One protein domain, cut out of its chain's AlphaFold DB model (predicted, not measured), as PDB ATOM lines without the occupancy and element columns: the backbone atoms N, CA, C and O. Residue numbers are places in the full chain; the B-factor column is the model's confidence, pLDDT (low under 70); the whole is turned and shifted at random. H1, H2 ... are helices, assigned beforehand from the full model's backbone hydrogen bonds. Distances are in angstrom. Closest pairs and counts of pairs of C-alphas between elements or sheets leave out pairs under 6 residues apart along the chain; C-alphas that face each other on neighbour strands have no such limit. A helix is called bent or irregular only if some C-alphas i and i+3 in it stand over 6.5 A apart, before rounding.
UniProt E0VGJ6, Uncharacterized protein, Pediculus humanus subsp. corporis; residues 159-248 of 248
ATOM      1  N   ARG A 159      59.809  48.948  29.954       41.50
ATOM      2  CA  ARG A 159      59.759  48.605  31.390       41.50
ATOM      3  C   ARG A 159      59.532  47.114  31.666       41.50
ATOM      4  O   ARG A 159      59.901  46.639  32.739       41.50
ATOM      5  N   LYS A 160      59.009  46.346  30.701       45.47
ATOM      6  CA  LYS A 160      58.769  44.896  30.863       45.47
ATOM      7  C   LYS A 160      60.052  44.065  31.016       45.47
ATOM      8  O   LYS A 160      60.016  43.030  31.674       45.47
ATOM      9  N   ARG A 161      61.193  44.500  30.458       50.41
ATOM     10  CA  ARG A 161      62.463  43.748  30.569       50.41
ATOM     11  C   ARG A 161      63.160  43.937  31.921       50.41
ATOM     12  O   ARG A 161      63.747  42.988  32.423       50.41
ATOM     13  N   VAL A 162      63.026  45.111  32.546       50.19
ATOM     14  CA  VAL A 162      63.632  45.406  33.862       50.19
ATOM     15  C   VAL A 162      62.837  44.771  35.014       50.19
ATOM     16  O   VAL A 162      63.423  44.322  35.994       50.19
ATOM     17  N   LEU A 163      61.511  44.647  34.878       49.75
ATOM     18  CA  LEU A 163      60.662  43.954  35.860       49.75
ATOM     19  C   LEU A 163      60.870  42.428  35.872       49.75
ATOM     20  O   LEU A 163      60.842  41.833  36.948       49.75
ATOM     21  N   LYS A 164      61.177  41.794  34.727       51.44
ATOM     22  CA  LYS A 164      61.454  40.342  34.659       51.44
ATOM     23  C   LYS A 164      62.669  39.905  35.490       51.44
ATOM     24  O   LYS A 164      62.667  38.794  36.005       51.44
ATOM     25  N   ALA A 165      63.681  40.762  35.650       51.66
ATOM     26  CA  ALA A 165      64.871  40.442  36.443       51.66
ATOM     27  C   ALA A 165      64.674  40.649  37.957       51.66
ATOM     28  O   ALA A 165      65.360  40.008  38.746       51.66
ATOM     29  N   ARG A 166      63.731  41.507  38.380       48.28
ATOM     30  CA  ARG A 166      63.461  41.774  39.809       48.28
ATOM     31  C   ARG A 166      62.420  40.847  40.438       48.28
ATOM     32  O   ARG A 166      62.490  40.627  41.637       48.28
ATOM     33  N   ILE A 167      61.495  40.287  39.657       53.69
ATOM     34  CA  ILE A 167      60.444  39.377  40.165       53.69
ATOM     35  C   ILE A 167      60.992  37.970  40.481       53.69
ATOM     36  O   ILE A 167      60.334  37.189  41.155       53.69
ATOM     37  N   LYS A 168      62.217  37.644  40.044       54.12
ATOM     38  CA  LYS A 168      62.862  36.357  40.347       54.12
ATOM     39  C   LYS A 168      63.384  36.248  41.789       54.12
ATOM     40  O   LYS A 168      63.746  35.157  42.202       54.12
ATOM     41  N   ASN A 169      63.422  37.357  42.534       51.66
ATOM     42  CA  ASN A 169      63.584  37.309  43.983       51.66
ATOM     43  C   ASN A 169      62.195  37.118  44.581       51.66
ATOM     44  O   ASN A 169      61.348  37.990  44.390       51.66
ATOM     45  N   ASP A 170      61.985  35.991  45.260       59.69
ATOM     46  CA  ASP A 170      60.745  35.618  45.932       59.69
ATOM     47  C   ASP A 170      60.110  36.820  46.633       59.69
ATOM     48  O   ASP A 170      60.522  37.238  47.718       59.69
ATOM     49  N   PHE A 171      59.098  37.412  45.994       62.72
ATOM     50  CA  PHE A 171      58.320  38.485  46.592       62.72
ATOM     51  C   PHE A 171      57.347  37.845  47.582       62.72
ATOM     52  O   PHE A 171      56.140  37.760  47.354       62.72
ATOM     53  N   HIS A 172      57.892  37.315  48.675       67.62
ATOM     54  CA  HIS A 172      57.101  36.910  49.817       67.62
ATOM     55  C   HIS A 172      56.476  38.168  50.410       67.62
ATOM     56  O   HIS A 172      57.162  39.149  50.697       67.62
ATOM     57  N   VAL A 173      55.157  38.142  50.596       69.31
ATOM     58  CA  VAL A 173      54.476  39.139  51.423       69.31
ATOM     59  C   VAL A 173      54.965  38.927  52.850       69.31
ATOM     60  O   VAL A 173      54.420  38.094  53.571       69.31
ATOM     61  N   THR A 174      56.037  39.621  53.222       82.31
ATOM     62  CA  THR A 174      56.586  39.569  54.575       82.31
ATOM     63  C   THR A 174      55.602  40.200  55.553       82.31
ATOM     64  O   THR A 174      54.790  41.058  55.187       82.31
ATOM     65  N   ASP A 175      55.692  39.815  56.827       79.56
ATOM     66  CA  ASP A 175      54.887  40.423  57.893       79.56
ATOM     67  C   ASP A 175      55.103  41.941  57.990       79.56
ATOM     68  O   ASP A 175      54.214  42.677  58.417       79.56
ATOM     69  N   GLU A 176      56.247  42.435  57.517       83.31
ATOM     70  CA  GLU A 176      56.534  43.860  57.395       83.31
ATOM     71  C   GLU A 176      55.624  44.552  56.370       83.31
ATOM     72  O   GLU A 176      55.029  45.583  56.679       83.31
ATOM     73  N   VAL A 177      55.424  43.961  55.185       76.00
ATOM     74  CA  VAL A 177      54.490  44.494  54.177       76.00
ATOM     75  C   VAL A 177      53.062  44.496  54.721       76.00
ATOM     76  O   VAL A 177      52.342  45.481  54.562       76.00
ATOM     77  N   ILE A 178      52.663  43.431  55.425       78.06
ATOM     78  CA  ILE A 178      51.353  43.347  56.091       78.06
ATOM     79  C   ILE A 178      51.217  44.459  57.137       78.06
ATOM     80  O   ILE A 178      50.195  45.144  57.189       78.06
ATOM     81  N   SER A 179      52.257  44.674  57.943       86.25
ATOM     82  CA  SER A 179      52.310  45.726  58.960       86.25
ATOM     83  C   SER A 179      52.184  47.122  58.343       86.25
ATOM     84  O   SER A 179      51.404  47.938  58.833       86.25
ATOM     85  N   ILE A 180      52.871  47.388  57.227       83.19
ATOM     86  CA  ILE A 180      52.786  48.661  56.493       83.19
ATOM     87  C   ILE A 180      51.377  48.874  55.930       83.19
ATOM     88  O   ILE A 180      50.819  49.963  56.070       83.19
ATOM     89  N   VAL A 181      50.780  47.840  55.329       81.69
ATOM     90  CA  VAL A 181      49.421  47.909  54.776       81.69
ATOM     91  C   VAL A 181      48.399  48.203  55.873       81.69
ATOM     92  O   VAL A 181      47.586  49.109  55.705       81.69
ATOM     93  N   ARG A 182      48.487  47.516  57.021       83.94
ATOM     94  CA  ARG A 182      47.608  47.757  58.179       83.94
ATOM     95  C   ARG A 182      47.765  49.162  58.757       83.94
ATOM     96  O   ARG A 182      46.782  49.784  59.138       83.94
ATOM     97  N   LYS A 183      48.996  49.677  58.823       87.81
ATOM     98  CA  LYS A 183      49.284  51.009  59.378       87.81
ATOM     99  C   LYS A 183      48.962  52.153  58.419       87.81
ATOM    100  O   LYS A 183      48.975  53.305  58.844       87.81
ATOM    101  N   SER A 184      48.695  51.871  57.144       89.06
ATOM    102  CA  SER A 184      48.448  52.898  56.135       89.06
ATOM    103  C   SER A 184      46.947  53.162  55.953       89.06
ATOM    104  O   SER A 184      46.267  52.434  55.218       89.06
ATOM    105  N   PRO A 185      46.398  54.252  56.524       85.12
ATOM    106  CA  PRO A 185      44.987  54.598  56.349       85.12
ATOM    107  C   PRO A 185      44.648  54.937  54.893       85.12
ATOM    108  O   PRO A 185      43.494  54.842  54.482       85.12
ATOM    109  N   LEU A 186      45.644  55.325  54.088       88.56
ATOM    110  CA  LEU A 186      45.459  55.606  52.665       88.56
ATOM    111  C   LEU A 186      45.086  54.342  51.891       88.56
ATOM    112  O   LEU A 186      44.191  54.388  51.048       88.56
ATOM    113  N   ILE A 187      45.716  53.209  52.210       86.25
ATOM    114  CA  ILE A 187      45.413  51.926  51.571       86.25
ATOM    115  C   ILE A 187      44.009  51.477  51.973       86.25
ATOM    116  O   ILE A 187      43.194  51.179  51.105       86.25
ATOM    117  N   SER A 188      43.668  51.565  53.260       83.12
ATOM    118  CA  SER A 188      42.313  51.258  53.736       83.12
ATOM    119  C   SER A 188      41.227  52.159  53.132       83.12
ATOM    120  O   SER A 188      40.076  51.744  53.064       83.12
ATOM    121  N   LYS A 189      41.548  53.380  52.692       89.19
ATOM    122  CA  LYS A 189      40.584  54.277  52.028       89.19
ATOM    123  C   LYS A 189      40.484  54.056  50.518       89.19
ATOM    124  O   LYS A 189      39.477  54.421  49.921       89.19
ATOM    125  N   SER A 190      41.517  53.492  49.895       92.31
ATOM    126  CA  SER A 190      41.630  53.363  48.434       92.31
ATOM    127  C   SER A 190      41.654  51.918  47.931       92.31
ATOM    128  O   SER A 190      41.826  51.693  46.734       92.31
ATOM    129  N   TRP A 191      41.445  50.937  48.812       92.75
ATOM    130  CA  TRP A 191      41.556  49.516  48.483       92.75
ATOM    131  C   TRP A 191      40.633  49.067  47.344       92.75
ATOM    132  O   TRP A 191      41.019  48.204  46.566       92.75
ATOM    133  N   THR A 192      39.452  49.672  47.196       92.19
ATOM    134  CA  THR A 192      38.528  49.396  46.084       92.19
ATOM    135  C   THR A 192      39.145  49.786  44.746       92.19
ATOM    136  O   THR A 192      39.164  48.994  43.809       92.19
ATOM    137  N   THR A 193      39.718  50.989  44.664       91.88
ATOM    138  CA  THR A 193      40.446  51.466  43.483       91.88
ATOM    139  C   THR A 193      41.643  50.572  43.181       91.88
ATOM    140  O   THR A 193      41.887  50.254  42.019       91.88
ATOM    141  N   ILE A 194      42.366  50.139  44.220       88.62
ATOM    142  CA  ILE A 194      43.484  49.201  44.081       88.62
ATOM    143  C   ILE A 194      42.976  47.874  43.508       88.62
ATOM    144  O   ILE A 194      43.503  47.422  42.502       88.62
ATOM    145  N   ALA A 195      41.913  47.290  44.062       90.44
ATOM    146  CA  ALA A 195      41.343  46.033  43.585       90.44
ATOM    147  C   ALA A 195      40.954  46.094  42.099       90.44
ATOM    148  O   ALA A 195      41.346  45.215  41.334       90.44
ATOM    149  N   HIS A 196      40.279  47.160  41.657       88.88
ATOM    150  CA  HIS A 196      39.967  47.350  40.237       88.88
ATOM    151  C   HIS A 196      41.224  47.493  39.371       88.88
ATOM    152  O   HIS A 196      41.312  46.882  38.309       88.88
ATOM    153  N   ALA A 197      42.223  48.258  39.824       83.94
ATOM    154  CA  ALA A 197      43.486  48.422  39.102       83.94
ATOM    155  C   ALA A 197      44.280  47.108  38.982       83.94
ATOM    156  O   ALA A 197      45.019  46.922  38.017       83.94
ATOM    157  N   LEU A 198      44.110  46.197  39.944       85.06
ATOM    158  CA  LEU A 198      44.699  44.859  39.945       85.06
ATOM    159  C   LEU A 198      43.877  43.826  39.149       85.06
ATOM    160  O   LEU A 198      44.311  42.682  39.036       85.06
ATOM    161  N   GLY A 199      42.716  44.204  38.601       86.19
ATOM    162  CA  GLY A 199      41.811  43.290  37.893       86.19
ATOM    163  C   GLY A 199      40.989  42.381  38.813       86.19
ATOM    164  O   GLY A 199      40.432  41.391  38.355       86.19
ATOM    165  N   LEU A 200      40.895  42.709  40.104       90.44
ATOM    166  CA  LEU A 200      40.192  41.941  41.136       90.44
ATOM    167  C   LEU A 200      38.837  42.558  41.506       90.44
ATOM    168  O   LEU A 200      38.449  42.580  42.673       90.44
ATOM    169  N   THR A 201      38.118  43.076  40.510       90.88
ATOM    170  CA  THR A 201      36.794  43.696  40.687       90.88
ATOM    171  C   THR A 201      35.817  42.767  41.408       90.88
ATOM    172  O   THR A 201      35.153  43.190  42.351       90.88
ATOM    173  N   ASP A 202      35.803  41.487  41.042       86.69
ATOM    174  CA  ASP A 202      34.851  40.506  41.576       86.69
ATOM    175  C   ASP A 202      35.054  40.283  43.090       86.69
ATOM    176  O   ASP A 202      34.102  40.073  43.842       86.69
ATOM    177  N   ARG A 203      36.290  40.458  43.585       90.12
ATOM    178  CA  ARG A 203      36.632  40.356  45.016       90.12
ATOM    179  C   ARG A 203      36.213  41.576  45.836       90.12
ATOM    180  O   ARG A 203      36.164  41.496  47.060       90.12
ATOM    181  N   VAL A 204      35.890  42.707  45.201       92.56
ATOM    182  CA  VAL A 204      35.442  43.916  45.913       92.56
ATOM    183  C   VAL A 204      34.127  43.663  46.640       92.56
ATOM    184  O   VAL A 204      33.970  44.072  47.792       92.56
ATOM    185  N   HIS A 205      33.191  42.981  45.983       91.69
ATOM    186  CA  HIS A 205      31.891  42.668  46.568       91.69
ATOM    187  C   HIS A 205      32.022  41.666  47.715       91.69
ATOM    188  O   HIS A 205      31.447  41.889  48.777       91.69
ATOM    189  N   GLU A 206      32.857  40.639  47.548       88.69
ATOM    190  CA  GLU A 206      33.132  39.648  48.590       88.69
ATOM    191  C   GLU A 206      33.751  40.280  49.846       88.69
ATOM    192  O   GLU A 206      33.321  40.002  50.963       88.69
ATOM    193  N   ILE A 207      34.728  41.178  49.680       89.38
ATOM    194  CA  ILE A 207      35.362  41.861  50.814       89.38
ATOM    195  C   ILE A 207      34.380  42.796  51.510       89.38
ATOM    196  O   ILE A 207      34.320  42.813  52.736       89.38
ATOM    197  N   ARG A 208      33.575  43.556  50.756       91.31
ATOM    198  CA  ARG A 208      32.526  44.397  51.355       91.31
ATOM    199  C   ARG A 208      31.535  43.558  52.151       91.31
ATOM    200  O   ARG A 208      31.191  43.944  53.261       91.31
ATOM    201  N   PHE A 209      31.118  42.421  51.602       88.81
ATOM    202  CA  PHE A 209      30.222  41.484  52.267       88.81
ATOM    203  C   PHE A 209      30.829  40.975  53.583       88.81
ATOM    204  O   PHE A 209      30.203  41.117  54.627       88.81
ATOM    205  N   LYS A 210      32.074  40.479  53.566       86.94
ATOM    206  CA  LYS A 210      32.786  39.989  54.761       86.94
ATOM    207  C   LYS A 210      32.961  41.061  55.838       86.94
ATOM    208  O   LYS A 210      32.685  40.814  57.008       86.94
ATOM    209  N   VAL A 211      33.363  42.270  55.453       91.00
ATOM    210  CA  VAL A 211      33.557  43.379  56.402       91.00
ATOM    211  C   VAL A 211      32.229  43.819  57.023       91.00
ATOM    212  O   VAL A 211      32.165  44.050  58.225       91.00
ATOM    213  N   VAL A 212      31.161  43.930  56.225       88.06
ATOM    214  CA  VAL A 212      29.864  44.440  56.703       88.06
ATOM    215  C   VAL A 212      29.086  43.387  57.492       88.06
ATOM    216  O   VAL A 212      28.542  43.711  58.542       88.06
ATOM    217  N   LEU A 213      29.017  42.146  57.007       84.56
ATOM    218  CA  LEU A 213      28.169  41.111  57.611       84.56
ATOM    219  C   LEU A 213      28.887  40.285  58.668       84.56
ATOM    220  O   LEU A 213      28.268  39.910  59.658       84.56
ATOM    221  N   HIS A 214      30.172  39.993  58.473       85.94
ATOM    222  CA  HIS A 214      30.942  39.200  59.435       85.94
ATOM    223  C   HIS A 214      31.766  40.074  60.385       85.94
ATOM    224  O   HIS A 214      32.404  39.548  61.293       85.94
ATOM    225  N   GLY A 215      31.772  41.397  60.182       89.75
ATOM    226  CA  GLY A 215      32.583  42.315  60.979       89.75
ATOM    227  C   GLY A 215      34.085  42.070  60.820       89.75
ATOM    228  O   GLY A 215      34.853  42.373  61.731       89.75
ATOM    229  N   GLU A 216      34.516  41.479  59.700       91.12
ATOM    230  CA  GLU A 216      35.934  41.217  59.460       91.12
ATOM    231  C   GLU A 216      36.730  42.530  59.360       91.12
ATOM    232  O   GLU A 216      36.270  43.524  58.796       91.12
ATOM    233  N   ASP A 217      37.967  42.529  59.872       91.56
ATOM    234  CA  ASP A 217      38.870  43.675  59.736       91.56
ATOM    235  C   ASP A 217      39.171  43.924  58.250       91.56
ATOM    236  O   ASP A 217      39.745  43.084  57.542       91.56
ATOM    237  N   LEU A 218      38.805  45.117  57.778       89.25
ATOM    238  CA  LEU A 218      39.061  45.554  56.412       89.25
ATOM    239  C   LEU A 218      40.548  45.441  56.058       89.25
ATOM    240  O   LEU A 218      40.891  45.013  54.958       89.25
ATOM    241  N   SER A 219      41.440  45.767  56.991       87.50
ATOM    242  CA  SER A 219      42.886  45.705  56.772       87.50
ATOM    243  C   SER A 219      43.337  44.276  56.475       87.50
ATOM    244  O   SER A 219      44.157  44.053  55.584       87.50
ATOM    245  N   MET A 220      42.764  43.296  57.178       86.06
ATOM    246  CA  MET A 220      43.008  41.876  56.922       86.06
ATOM    247  C   MET A 220      42.453  41.432  55.578       86.06
ATOM    248  O   MET A 220      43.152  40.761  54.820       86.06
ATOM    249  N   SER A 221      41.240  41.862  55.248       89.62
ATOM    250  CA  SER A 221      40.612  41.548  53.964       89.62
ATOM    251  C   SER A 221      41.424  42.084  52.777       89.62
ATOM    252  O   SER A 221      41.627  41.384  51.786       89.62
ATOM    253  N   VAL A 222      41.975  43.297  52.894       88.38
ATOM    254  CA  VAL A 222      42.850  43.895  51.872       88.38
ATOM    255  C   VAL A 222      44.184  43.152  51.764       88.38
ATOM    256  O   VAL A 222      44.691  42.956  50.659       88.38
ATOM    257  N   VAL A 223      44.749  42.685  52.879       86.94
ATOM    258  CA  VAL A 223      45.957  41.845  52.857       86.94
ATOM    259  C   VAL A 223      45.693  40.529  52.123       86.94
ATOM    260  O   VAL A 223      46.525  40.118  51.312       86.94
ATOM    261  N   TYR A 224      44.543  39.889  52.350       87.50
ATOM    262  CA  TYR A 224      44.153  38.689  51.604       87.50
ATOM    263  C   TYR A 224      43.970  38.972  50.112       87.50
ATOM    264  O   TYR A 224      44.485  38.210  49.297       87.50
ATOM    265  N   LEU A 225      43.366  40.106  49.749       88.31
ATOM    266  CA  LEU A 225      43.248  40.531  48.351       88.31
ATOM    267  C   LEU A 225      44.615  40.654  47.664       88.31
ATOM    268  O   LEU A 225      44.801  40.159  46.554       88.31
ATOM    269  N   ILE A 226      45.588  41.287  48.327       85.50
ATOM    270  CA  ILE A 226      46.950  41.432  47.791       85.50
ATOM    271  C   ILE A 226      47.636  40.063  47.677       85.50
ATOM    272  O   ILE A 226      48.318  39.801  46.687       85.50
ATOM    273  N   LYS A 227      47.447  39.170  48.658       85.50
ATOM    274  CA  LYS A 227      47.985  37.802  48.604       85.50
ATOM    275  C   LYS A 227      47.405  37.010  47.435       85.50
ATOM    276  O   LYS A 227      48.158  36.346  46.730       85.50
ATOM    277  N   ASP A 228      46.100  37.092  47.210       84.19
ATOM    278  CA  ASP A 228      45.449  36.386  46.106       84.19
ATOM    279  C   ASP A 228      45.871  36.943  44.747       84.19
ATOM    280  O   ASP A 228      46.160  36.169  43.834       84.19
ATOM    281  N   TRP A 229      46.035  38.264  44.631       87.31
ATOM    282  CA  TRP A 229      46.619  38.872  43.436       87.31
ATOM    283  C   TRP A 229      48.017  38.325  43.122       87.31
ATOM    284  O   TRP A 229      48.320  37.982  41.979       87.31
ATOM    285  N   LEU A 230      48.876  38.218  44.139       85.38
ATOM    286  CA  LEU A 230      50.236  37.709  43.967       85.38
ATOM    287  C   LEU A 230      50.258  36.240  43.550       85.38
ATOM    288  O   LEU A 230      51.075  35.875  42.708       85.38
ATOM    289  N   LYS A 231      49.344  35.412  44.073       86.06
ATOM    290  CA  LYS A 231      49.194  34.021  43.621       86.06
ATOM    291  C   LYS A 231      48.820  33.949  42.142       86.06
ATOM    292  O   LYS A 231      49.426  33.173  41.410       86.06
ATOM    293  N   ILE A 232      47.870  34.777  41.698       85.81
ATOM    294  CA  ILE A 232      47.467  34.843  40.284       85.81
ATOM    295  C   ILE A 232      48.667  35.238  39.420       85.81
ATOM    296  O   ILE A 232      48.955  34.574  38.430       85.81
ATOM    297  N   LEU A 233      49.423  36.260  39.828       82.44
ATOM    298  CA  LEU A 233      50.632  36.661  39.110       82.44
ATOM    299  C   LEU A 233      51.680  35.550  39.037       82.44
ATOM    300  O   LEU A 233      52.262  35.342  37.975       82.44
ATOM    301  N   GLN A 234      51.940  34.855  40.145       84.19
ATOM    302  CA  GLN A 234      52.886  33.738  40.174       84.19
ATOM    303  C   GLN A 234      52.453  32.626  39.216       84.19
ATOM    304  O   GLN A 234      53.278  32.137  38.446       84.19
ATOM    305  N   PHE A 235      51.161  32.289  39.214       86.38
ATOM    306  CA  PHE A 235      50.587  31.302  38.306       86.38
ATOM    307  C   PHE A 235      50.775  31.705  36.835       86.38
ATOM    308  O   PHE A 235      51.388  30.962  36.074       86.38
ATOM    309  N   THR A 236      50.369  32.923  36.456       84.12
ATOM    310  CA  THR A 236      50.507  33.428  35.078       84.12
ATOM    311  C   THR A 236      51.968  33.501  34.620       84.12
ATOM    312  O   THR A 236      52.287  33.244  33.460       84.12
ATOM    313  N   ILE A 237      52.892  33.860  35.519       84.50
ATOM    314  CA  ILE A 237      54.325  33.879  35.202       84.50
ATOM    315  C   ILE A 237      54.854  32.456  34.989       84.50
ATOM    316  O   ILE A 237      55.633  32.243  34.060       84.50
ATOM    317  N   SER A 238      54.443  31.503  35.830       85.75
ATOM    318  CA  SER A 238      54.844  30.097  35.721       85.75
ATOM    319  C   SER A 238      54.373  29.475  34.406       85.75
ATOM    320  O   SER A 238      55.160  28.818  33.729       85.75
ATOM    321  N   GLU A 239      53.125  29.732  34.015       87.69
ATOM    322  CA  GLU A 239      52.534  29.256  32.760       87.69
ATOM    323  C   GLU A 239      53.317  29.774  31.544       87.69
ATOM    324  O   GLU A 239      53.856  28.994  30.760       87.69
ATOM    325  N   HIS A 240      53.543  31.088  31.467       84.19
ATOM    326  CA  HIS A 240      54.325  31.674  30.379       84.19
ATOM    327  C   HIS A 240      55.791  31.219  30.339       84.19
ATOM    328  O   HIS A 240      56.404  31.212  29.271       84.19
ATOM    329  N   LEU A 241      56.397  30.894  31.484       82.25
ATOM    330  CA  LEU A 241      57.752  30.339  31.514       82.25
ATOM    331  C   LEU A 241      57.781  28.900  30.993       82.25
ATOM    332  O   LEU A 241      58.736  28.548  30.300       82.25
ATOM    333  N   SER A 242      56.753  28.104  31.296       88.19
ATOM    334  CA  SER A 242      56.599  26.743  30.778       88.19
ATOM    335  C   SER A 242      56.503  26.746  29.253       88.19
ATOM    336  O   SER A 242      57.272  26.045  28.594       88.19
ATOM    337  N   ASP A 243      55.664  27.617  28.686       87.88
ATOM    338  CA  ASP A 243      55.511  27.742  27.232       87.88
ATOM    339  C   ASP A 243      56.838  28.097  26.554       87.88
ATOM    340  O   ASP A 243      57.257  27.453  25.597       87.88
ATOM    341  N   VAL A 244      57.560  29.092  27.080       87.06
ATOM    342  CA  VAL A 244      58.841  29.534  26.501       87.06
ATOM    343  C   VAL A 244      59.913  28.440  26.561       87.06
ATOM    344  O   VAL A 244      60.788  28.407  25.694       87.06
ATOM    345  N   MET A 245      59.877  27.562  27.567       85.94
ATOM    346  CA  MET A 245      60.816  26.440  27.663       85.94
ATOM    347  C   MET A 245      60.429  25.258  26.769       85.94
ATOM    348  O   MET A 245      61.330  24.572  26.304       85.94
ATOM    349  N   ALA A 246      59.143  25.057  26.471       87.25
ATOM    350  CA  ALA A 246      58.674  23.997  25.575       87.25
ATOM    351  C   ALA A 246      59.018  24.235  24.088       87.25
ATOM    352  O   ALA A 246      59.018  23.295  23.300       87.25
ATOM    353  N   PHE A 247      59.329  25.475  23.696       83.75
ATOM    354  CA  PHE A 247      59.719  25.842  22.324       83.75
ATOM    355  C   PHE A 247      61.232  25.735  22.032       83.75
ATOM    356  O   PHE A 247      61.681  26.210  20.985       83.75
ATOM    357  N   LYS A 248      62.028  25.159  22.939       67.94
ATOM    358  CA  LYS A 248      63.465  24.898  22.741       67.94
ATOM    359  C   LYS A 248      63.739  23.417  22.557       67.94
ATOM    360  O   LYS A 248      64.611  23.121  21.713       67.94
TER     361      LYS A 248
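Overview. This is residues 159 to 248 of the 248 residues of an uncharacterized protein of Pediculus humanus subsp. corporis (UniProt E0VGJ6). One long helix, H5, makes the longest axis, and three shorter helices, H2, H3 and H4, gather as a head round its first residues, 218 to 225, while residues 238 to 248, of which 238 to 246 belong to H5, stick out as an arm. H1 sits off by itself, joined to this head by residues 167 to 174. The printed part has 90 residues with five named helices, in the order H1, H2, H3, H4, H5, and no named strand; the class is all helix. The whole is loose, with a radius of gyration of the C-alphas of 15.7 A, and spans 52 by 26 by 21 A.

Arrangement. H1, residues 159 to 166, touches no helix. H2, residues 175 to 183, and H3, residues 185 to 197, touch only at the corner by their link, and only just, with 3 pairs of C-alphas within 8 A; H3 does so with residues 187 to 188 alone, and the closest C-alphas are those of Val 181 and Ile 187, 6.5 A apart. H3 is irregular: C-alphas 189 and 192 are 8.0 A apart. H3, with residues 192 to 195 alone, touches residues 201 to 204 of H4, residues 201 to 213; this is a helical hairpin at a steep tilt of 40 degrees, opposite ways, with the C-alphas of Ala 195 and Thr 201 closest at 5.9 A. H5, residues 218 to 246, forms a second helical hairpin with H4 at a shallow tilt of 27 degrees, opposite ways; H5 touches H4 with residues 218 to 225 alone, and the closest C-alphas, those of Val 211 and Leu 218, are 5.9 A apart. With the same residues H5 touches H3, the same way at a tilt of 38 degrees, only just steep; the closest C-alphas are those of Ser 188 and Ser 219, 6.4 A apart. H3, H4 and H5 are an up and down bundle, each running against the one before it. H5 touches H2 with residues 219 to 223 alone, at a steep tilt of 44 degrees, opposite ways, with the C-alphas of Arg 182 and Ser 219 closest at 5.3 A. H2 and H4 are apart. In H2 and H5 every O i to N i+4 pair is within hydrogen-bond range; in H1 2 of 4 are, in H3 7 of 9 and in H4 7 of 9.

Along the chain. H1 begins at C-alpha 159, (59.759, 48.605, 31.390). H3 measures 18.4 A from first to last C-alpha and H4 19.2 A. H5 runs 42.4 A, from C-alpha 218 at (39.061, 45.554, 56.412) to C-alpha 246 at (58.674, 23.997, 25.575).

Size, cuts and confidence. The two C-alphas farthest apart, those of Leu 213 and Lys 248, are 52.2 A apart. The printed part has no cut and no long link. Residues 159 to 173 and residue 248 have pLDDT under 70; the mean of the printed part is 81.2.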